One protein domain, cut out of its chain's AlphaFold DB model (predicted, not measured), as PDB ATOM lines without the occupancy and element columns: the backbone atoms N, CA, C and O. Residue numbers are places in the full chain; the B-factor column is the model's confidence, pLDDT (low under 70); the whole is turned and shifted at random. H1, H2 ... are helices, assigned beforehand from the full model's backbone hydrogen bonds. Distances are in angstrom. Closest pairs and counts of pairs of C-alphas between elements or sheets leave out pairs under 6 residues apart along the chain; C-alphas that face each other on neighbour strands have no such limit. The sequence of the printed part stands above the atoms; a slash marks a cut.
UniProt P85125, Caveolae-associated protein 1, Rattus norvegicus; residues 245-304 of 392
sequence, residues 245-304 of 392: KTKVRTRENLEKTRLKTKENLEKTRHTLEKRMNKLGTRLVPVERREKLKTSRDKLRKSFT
ATOM      1  N   LYS A 245    -101.624   8.663  28.736       81.35
ATOM      2  CA  LYS A 245    -102.267   9.692  29.571       81.35
ATOM      3  C   LYS A 245    -101.640   9.772  30.966       81.35
ATOM      4  O   LYS A 245    -101.449  10.866  31.497       81.35
ATOM      5  N   THR A 246    -101.270   8.630  31.545       80.31
ATOM      6  CA  THR A 246    -100.556   8.573  32.830       80.31
ATOM      7  C   THR A 246     -99.137   9.123  32.701       80.31
ATOM      8  O   THR A 246     -98.759   9.990  33.482       80.31
ATOM      9  N   LYS A 247     -98.368   8.716  31.680       82.81
ATOM     10  CA  LYS A 247     -97.015   9.243  31.419       82.81
ATOM     11  C   LYS A 247     -97.013  10.757  31.205       82.81
ATOM     12  O   LYS A 247     -96.150  11.439  31.755       82.81
ATOM     13  N   VAL A 248     -97.974  11.285  30.445       83.51
ATOM     14  CA  VAL A 248     -98.132  12.726  30.201       83.51
ATOM     15  C   VAL A 248     -98.463  13.450  31.502       83.51
ATOM     16  O   VAL A 248     -97.760  14.392  31.853       83.51
ATOM     17  N   ARG A 249     -99.435  12.962  32.286       83.99
ATOM     18  CA  ARG A 249     -99.751  13.543  33.602       83.99
ATOM     19  C   ARG A 249     -98.563  13.500  34.565       83.99
ATOM     20  O   ARG A 249     -98.350  14.453  35.309       83.99
ATOM     21  N   THR A 250     -97.771  12.430  34.572       84.28
ATOM     22  CA  THR A 250     -96.560  12.344  35.404       84.28
ATOM     23  C   THR A 250     -95.495  13.344  34.950       84.28
ATOM     24  O   THR A 250     -94.895  14.002  35.798       84.28
ATOM     25  N   ARG A 251     -95.287  13.513  33.634       85.87
ATOM     26  CA  ARG A 251     -94.367  14.528  33.089       85.87
ATOM     27  C   ARG A 251     -94.823  15.948  33.412       85.87
ATOM     28  O   ARG A 251     -94.023  16.727  33.917       85.87
ATOM     29  N   GLU A 252     -96.099  16.258  33.217       85.97
ATOM     30  CA  GLU A 252     -96.663  17.582  33.497       85.97
ATOM     31  C   GLU A 252     -96.571  17.935  34.992       85.97
ATOM     32  O   GLU A 252     -96.179  19.041  35.357       85.97
ATOM     33  N   ASN A 253     -96.858  16.984  35.888       87.47
ATOM     34  CA  ASN A 253     -96.710  17.197  37.332       87.47
ATOM     35  C   ASN A 253     -95.243  17.383  37.751       87.47
ATOM     36  O   ASN A 253     -94.948  18.210  38.620       87.47
ATOM     37  N   LEU A 254     -94.317  16.658  37.116       87.20
ATOM     38  CA  LEU A 254     -92.883  16.832  37.329       87.20
ATOM     39  C   LEU A 254     -92.423  18.216  36.855       87.20
ATOM     40  O   LEU A 254     -91.684  18.887  37.571       87.20
ATOM     41  N   GLU A 255     -92.882  18.675  35.692       87.21
ATOM     42  CA  GLU A 255     -92.575  20.008  35.168       87.21
ATOM     43  C   GLU A 255     -93.169  21.119  36.033       87.21
ATOM     44  O   GLU A 255     -92.442  22.042  36.397       87.21
ATOM     45  N   LYS A 256     -94.427  20.998  36.475       88.25
ATOM     46  CA  LYS A 256     -95.042  21.929  37.439       88.25
ATOM     47  C   LYS A 256     -94.244  22.004  38.736       88.25
ATOM     48  O   LYS A 256     -94.012  23.095  39.252       88.25
ATOM     49  N   THR A 257     -93.790  20.863  39.251       84.60
ATOM     50  CA  THR A 257     -92.949  20.820  40.456       84.60
ATOM     51  C   THR A 257     -91.599  21.478  40.201       84.60
ATOM     52  O   THR A 257     -91.184  22.322  40.984       84.60
ATOM     53  N   ARG A 258     -90.941  21.182  39.072       87.43
ATOM     54  CA  ARG A 258     -89.662  21.806  38.700       87.43
ATOM     55  C   ARG A 258     -89.781  23.315  38.506       87.43
ATOM     56  O   ARG A 258     -88.884  24.028  38.945       87.43
ATOM     57  N   LEU A 259     -90.853  23.805  37.881       86.30
ATOM     58  CA  LEU A 259     -91.114  25.236  37.708       86.30
ATOM     59  C   LEU A 259     -91.359  25.913  39.054       86.30
ATOM     60  O   LEU A 259     -90.690  26.895  39.352       86.30
ATOM     61  N   LYS A 260     -92.206  25.338  39.917       87.45
ATOM     62  CA  LYS A 260     -92.406  25.845  41.283       87.45
ATOM     63  C   LYS A 260     -91.109  25.832  42.092       87.45
ATOM     64  O   LYS A 260     -90.845  26.775  42.829       87.45
ATOM     65  N   THR A 261     -90.278  24.797  41.979       85.92
ATOM     66  CA  THR A 261     -88.971  24.747  42.651       85.92
ATOM     67  C   THR A 261     -88.020  25.809  42.103       85.92
ATOM     68  O   THR A 261     -87.349  26.460  42.896       85.92
ATOM     69  N   LYS A 262     -87.979  26.030  40.781       89.25
ATOM     70  CA  LYS A 262     -87.183  27.104  40.166       89.25
ATOM     71  C   LYS A 262     -87.660  28.489  40.595       89.25
ATOM     72  O   LYS A 262     -86.836  29.288  41.014       89.25
ATOM     73  N   GLU A 263     -88.964  28.743  40.574       85.81
ATOM     74  CA  GLU A 263     -89.555  30.017  40.987       85.81
ATOM     75  C   GLU A 263     -89.307  30.290  42.478       85.81
ATOM     76  O   GLU A 263     -88.905  31.387  42.857       85.81
ATOM     77  N   ASN A 264     -89.479  29.281  43.342       85.23
ATOM     78  CA  ASN A 264     -89.144  29.407  44.761       85.23
ATOM     79  C   ASN A 264     -87.646  29.662  44.959       85.23
ATOM     80  O   ASN A 264     -87.281  30.544  45.730       85.23
ATOM     81  N   LEU A 265     -86.779  28.954  44.230       86.55
ATOM     82  CA  LEU A 265     -85.335  29.173  44.268       86.55
ATOM     83  C   LEU A 265     -84.963  30.582  43.785       86.55
ATOM     84  O   LEU A 265     -84.097  31.208  44.384       86.55
ATOM     85  N   GLU A 266     -85.618  31.108  42.754       84.40
ATOM     86  CA  GLU A 266     -85.424  32.475  42.263       84.40
ATOM     87  C   GLU A 266     -85.914  33.519  43.273       84.40
ATOM     88  O   GLU A 266     -85.191  34.475  43.550       84.40
ATOM     89  N   LYS A 267     -87.069  33.308  43.919       85.24
ATOM     90  CA  LYS A 267     -87.551  34.154  45.028       85.24
ATOM     91  C   LYS A 267     -86.577  34.140  46.204       85.24
ATOM     92  O   LYS A 267     -86.237  35.201  46.735       85.24
ATOM     93  N   THR A 268     -86.081  32.967  46.597       80.52
ATOM     94  CA  THR A 268     -85.066  32.832  47.651       80.52
ATOM     95  C   THR A 268     -83.753  33.485  47.233       80.52
ATOM     96  O   THR A 268     -83.173  34.215  48.031       80.52
ATOM     97  N   ARG A 269     -83.314  33.299  45.982       84.35
ATOM     98  CA  ARG A 269     -82.102  33.910  45.423       84.35
ATOM     99  C   ARG A 269     -82.202  35.428  45.419       84.35
ATOM    100  O   ARG A 269     -81.288  36.065  45.916       84.35
ATOM    101  N   HIS A 270     -83.306  36.002  44.952       81.66
ATOM    102  CA  HIS A 270     -83.527  37.447  44.937       81.66
ATOM    103  C   HIS A 270     -83.644  38.031  46.357       81.66
ATOM    104  O   HIS A 270     -83.140  39.117  46.640       81.66
ATOM    105  N   THR A 271     -84.248  37.294  47.294       81.26
ATOM    106  CA  THR A 271     -84.322  37.701  48.708       81.26
ATOM    107  C   THR A 271     -82.951  37.645  49.386       81.26
ATOM    108  O   THR A 271     -82.598  38.550  50.146       81.26
ATOM    109  N   LEU A 272     -82.162  36.602  49.107       77.69
ATOM    110  CA  LEU A 272     -80.772  36.494  49.546       77.69
ATOM    111  C   LEU A 272     -79.899  37.558  48.895       77.69
ATOM    112  O   LEU A 272     -79.091  38.143  49.591       77.69
ATOM    113  N   GLU A 273     -80.080  37.859  47.614       77.71
ATOM    114  CA  GLU A 273     -79.337  38.892  46.893       77.71
ATOM    115  C   GLU A 273     -79.616  40.284  47.468       77.71
ATOM    116  O   GLU A 273     -78.681  41.026  47.760       77.71
ATOM    117  N   LYS A 274     -80.881  40.607  47.771       78.75
ATOM    118  CA  LYS A 274     -81.243  41.840  48.489       78.75
ATOM    119  C   LYS A 274     -80.589  41.921  49.871       78.75
ATOM    120  O   LYS A 274     -80.068  42.974  50.238       78.75
ATOM    121  N   ARG A 275     -80.580  40.821  50.635       77.34
ATOM    122  CA  ARG A 275     -79.910  40.765  51.948       77.34
ATOM    123  C   ARG A 275     -78.385  40.823  51.827       77.34
ATOM    124  O   ARG A 275     -77.747  41.519  52.609       77.34
ATOM    125  N   MET A 276     -77.811  40.168  50.825       66.16
ATOM    126  CA  MET A 276     -76.377  40.125  50.547       66.16
ATOM    127  C   MET A 276     -75.859  41.487  50.088       66.16
ATOM    128  O   MET A 276     -74.786  41.888  50.516       66.16
ATOM    129  N   ASN A 277     -76.624  42.240  49.298       68.37
ATOM    130  CA  ASN A 277     -76.244  43.597  48.901       68.37
ATOM    131  C   ASN A 277     -76.354  44.587  50.073       68.37
ATOM    132  O   ASN A 277     -75.526  45.490  50.191       68.37
ATOM    133  N   LYS A 278     -77.319  44.391  50.984       65.84
ATOM    134  CA  LYS A 278     -77.498  45.236  52.178       65.84
ATOM    135  C   LYS A 278     -76.482  44.941  53.291       65.84
ATOM    136  O   LYS A 278     -76.077  45.857  53.997       65.84
ATOM    137  N   LEU A 279     -76.041  43.689  53.425       57.68
ATOM    138  CA  LEU A 279     -74.984  43.283  54.365       57.68
ATOM    139  C   LEU A 279     -73.576  43.455  53.773       57.68
ATOM    140  O   LEU A 279     -72.643  43.831  54.477       57.68
ATOM    141  N   GLY A 280     -73.425  43.251  52.465       54.40
ATOM    142  CA  GLY A 280     -72.152  43.354  51.752       54.40
ATOM    143  C   GLY A 280     -71.641  44.782  51.566       54.40
ATOM    144  O   GLY A 280     -70.461  44.960  51.280       54.40
ATOM    145  N   THR A 281     -72.493  45.793  51.748       58.16
ATOM    146  CA  THR A 281     -72.108  47.215  51.694       58.16
ATOM    147  C   THR A 281     -71.802  47.821  53.063       58.16
ATOM    148  O   THR A 281     -71.271  48.924  53.114       58.16
ATOM    149  N   ARG A 282     -72.087  47.119  54.172       55.32
ATOM    150  CA  ARG A 282     -72.036  47.708  55.523       55.32
ATOM    151  C   ARG A 282     -71.061  47.043  56.497       55.32
ATOM    152  O   ARG A 282     -70.788  47.634  57.532       55.32
ATOM    153  N   LEU A 283     -70.561  45.835  56.211       58.04
ATOM    154  CA  LEU A 283     -69.968  45.003  57.271       58.04
ATOM    155  C   LEU A 283     -68.750  44.153  56.872       58.04
ATOM    156  O   LEU A 283     -68.410  43.202  57.571       58.04
ATOM    157  N   VAL A 284     -68.073  44.453  55.759       55.22
ATOM    158  CA  VAL A 284     -66.805  43.783  55.423       55.22
ATOM    159  C   VAL A 284     -65.782  44.832  54.981       55.22
ATOM    160  O   VAL A 284     -65.943  45.393  53.896       55.22
ATOM    161  N   PRO A 285     -64.732  45.101  55.787       60.49
ATOM    162  CA  PRO A 285     -63.601  45.931  55.375       60.49
ATOM    163  C   PRO A 285     -63.026  45.405  54.057       60.49
ATOM    164  O   PRO A 285     -62.979  44.189  53.847       60.49
ATOM    165  N   VAL A 286     -62.587  46.302  53.170       65.58
ATOM    166  CA  VAL A 286     -62.139  45.969  51.802       65.58
ATOM    167  C   VAL A 286     -61.084  44.847  51.800       65.58
ATOM    168  O   VAL A 286     -61.149  43.940  50.972       65.58
ATOM    169  N   GLU A 287     -60.229  44.806  52.823       63.11
ATOM    170  CA  GLU A 287     -59.195  43.784  53.037       63.11
ATOM    171  C   GLU A 287     -59.741  42.371  53.332       63.11
ATOM    172  O   GLU A 287     -59.193  41.369  52.869       63.11
ATOM    173  N   ARG A 288     -60.864  42.239  54.059       60.83
ATOM    174  CA  ARG A 288     -61.501  40.924  54.295       60.83
ATOM    175  C   ARG A 288     -62.245  40.418  53.059       60.83
ATOM    176  O   ARG A 288     -62.417  39.209  52.898       60.83
ATOM    177  N   ARG A 289     -62.650  41.314  52.153       63.66
ATOM    178  CA  ARG A 289     -63.349  40.958  50.907       63.66
ATOM    179  C   ARG A 289     -62.428  40.244  49.917       63.66
ATOM    180  O   ARG A 289     -62.887  39.351  49.206       63.66
ATOM    181  N   GLU A 290     -61.140  40.579  49.893       66.41
ATOM    182  CA  GLU A 290     -60.141  39.881  49.073       66.41
ATOM    183  C   GLU A 290     -59.810  38.492  49.627       66.41
ATOM    184  O   GLU A 290     -59.768  37.515  48.873       66.41
ATOM    185  N   LYS A 291     -59.703  38.356  50.955       72.94
ATOM    186  CA  LYS A 291     -59.545  37.048  51.614       72.94
ATOM    187  C   LYS A 291     -60.754  36.130  51.373       72.94
ATOM    188  O   LYS A 291     -60.585  34.945  51.100       72.94
ATOM    189  N   LEU A 292     -61.974  36.678  51.376       68.33
ATOM    190  CA  LEU A 292     -63.192  35.916  51.071       68.33
ATOM    191  C   LEU A 292     -63.305  35.541  49.580       68.33
ATOM    192  O   LEU A 292     -63.760  34.451  49.239       68.33
ATOM    193  N   LYS A 293     -62.881  36.425  48.665       74.21
ATOM    194  CA  LYS A 293     -62.834  36.109  47.226       74.21
ATOM    195  C   LYS A 293     -61.810  35.014  46.929       74.21
ATOM    196  O   LYS A 293     -62.132  34.059  46.228       74.21
ATOM    197  N   THR A 294     -60.615  35.110  47.506       75.86
ATOM    198  CA  THR A 294     -59.561  34.104  47.319       75.86
ATOM    199  C   THR A 294     -59.933  32.757  47.939       75.86
ATOM    200  O   THR A 294     -59.676  31.730  47.316       75.86
ATOM    201  N   SER A 295     -60.599  32.722  49.101       76.01
ATOM    202  CA  SER A 295     -61.105  31.465  49.678       76.01
ATOM    203  C   SER A 295     -62.214  30.842  48.823       76.01
ATOM    204  O   SER A 295     -62.174  29.640  48.555       76.01
ATOM    205  N   ARG A 296     -63.146  31.651  48.296       80.25
ATOM    206  CA  ARG A 296     -64.172  31.204  47.340       80.25
ATOM    207  C   ARG A 296     -63.551  30.620  46.073       80.25
ATOM    208  O   ARG A 296     -64.026  29.602  45.576       80.25
ATOM    209  N   ASP A 297     -62.509  31.249  45.539       77.95
ATOM    210  CA  ASP A 297     -61.831  30.776  44.330       77.95
ATOM    211  C   ASP A 297     -61.032  29.498  44.580       77.95
ATOM    212  O   ASP A 297     -61.065  28.598  43.744       77.95
ATOM    213  N   LYS A 298     -60.378  29.367  45.742       78.61
ATOM    214  CA  LYS A 298     -59.736  28.113  46.172       78.61
ATOM    215  C   LYS A 298     -60.758  26.985  46.315       78.61
ATOM    216  O   LYS A 298     -60.528  25.900  45.797       78.61
ATOM    217  N   LEU A 299     -61.914  27.266  46.918       76.29
ATOM    218  CA  LEU A 299     -63.016  26.309  47.027       76.29
ATOM    219  C   LEU A 299     -63.574  25.931  45.646       76.29
ATOM    220  O   LEU A 299     -63.830  24.770  45.369       76.29
ATOM    221  N   ARG A 300     -63.732  26.891  44.729       76.04
ATOM    222  CA  ARG A 300     -64.160  26.599  43.350       76.04
ATOM    223  C   ARG A 300     -63.145  25.739  42.594       76.04
ATOM    224  O   ARG A 300     -63.561  24.867  41.840       76.04
ATOM    225  N   LYS A 301     -61.847  25.958  42.820       74.23
ATOM    226  CA  LYS A 301     -60.748  25.158  42.252       74.23
ATOM    227  C   LYS A 301     -60.600  23.779  42.908       74.23
ATOM    228  O   LYS A 301     -60.076  22.876  42.272       74.23
ATOM    229  N   SER A 302     -61.069  23.571  44.139       69.15
ATOM    230  CA  SER A 302     -61.059  22.236  44.758       69.15
ATOM    231  C   SER A 302     -62.194  21.330  44.265       69.15
ATOM    232  O   SER A 302     -62.103  20.114  44.404       69.15
ATOM    233  N   PHE A 303     -63.237  21.895  43.642       63.08
ATOM    234  CA  PHE A 303     -64.333  21.142  43.015       63.08
ATOM    235  C   PHE A 303     -64.115  20.828  41.528       63.08
ATOM    236  O   PHE A 303     -64.980  20.209  40.905       63.08
ATOM    237  N   THR A 304     -62.987  21.229  40.936       67.56
ATOM    238  CA  THR A 304     -62.621  20.785  39.587       67.56
ATOM    239  C   THR A 304     -61.932  19.414  39.649       67.56
ATOM    240  O   THR A 304     -61.053  19.242  40.495       67.56
TER     241      THR A 304
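This is residues 245 to 304 of the 392 residues of the protein "Caveolae-associated protein 1" of Rattus norvegicus (UniProt P85125). The printed part is a lopsided V: one long helix, H1, makes the long arm, and the shorter H2 folds back as the other arm after a loop at residues 281 to 285. The two arms do not pack on each other, and the space between them is open. There are 60 residues with two named helices, H1 then H2, and no named strand; the class is all helix. The whole is extended and flat, with a radius of gyration of the C-alphas of 19.0 A and spans of 60 by 30 by 6 A.

H1, residues 245 to 280, and H2, residues 286 to 302, are apart, with no C-alpha of the one within 8 A of the other. A tight link of 5 residues joins them. Residues 245 to 279 of H1 stand free, and so do residues 293 to 304, of which 293 to 302 belong to H2. In H1 every O i to N i+4 pair is within hydrogen-bond range; in H2 11 of 13 are.

H1 runs 50.3 A from C-alpha 245 at (-102.267, 9.692, 29.571) to C-alpha 280. H2 runs 24.8 A and ends at C-alpha 302 at (-61.059, 22.236, 44.758).

The two C-alphas farthest apart, those of Lys 245 and Glu 287, are 59.7 A apart. The printed part has no cut. The pLDDT is under 70 at residues 276 to 290, 292 and 302 to 304.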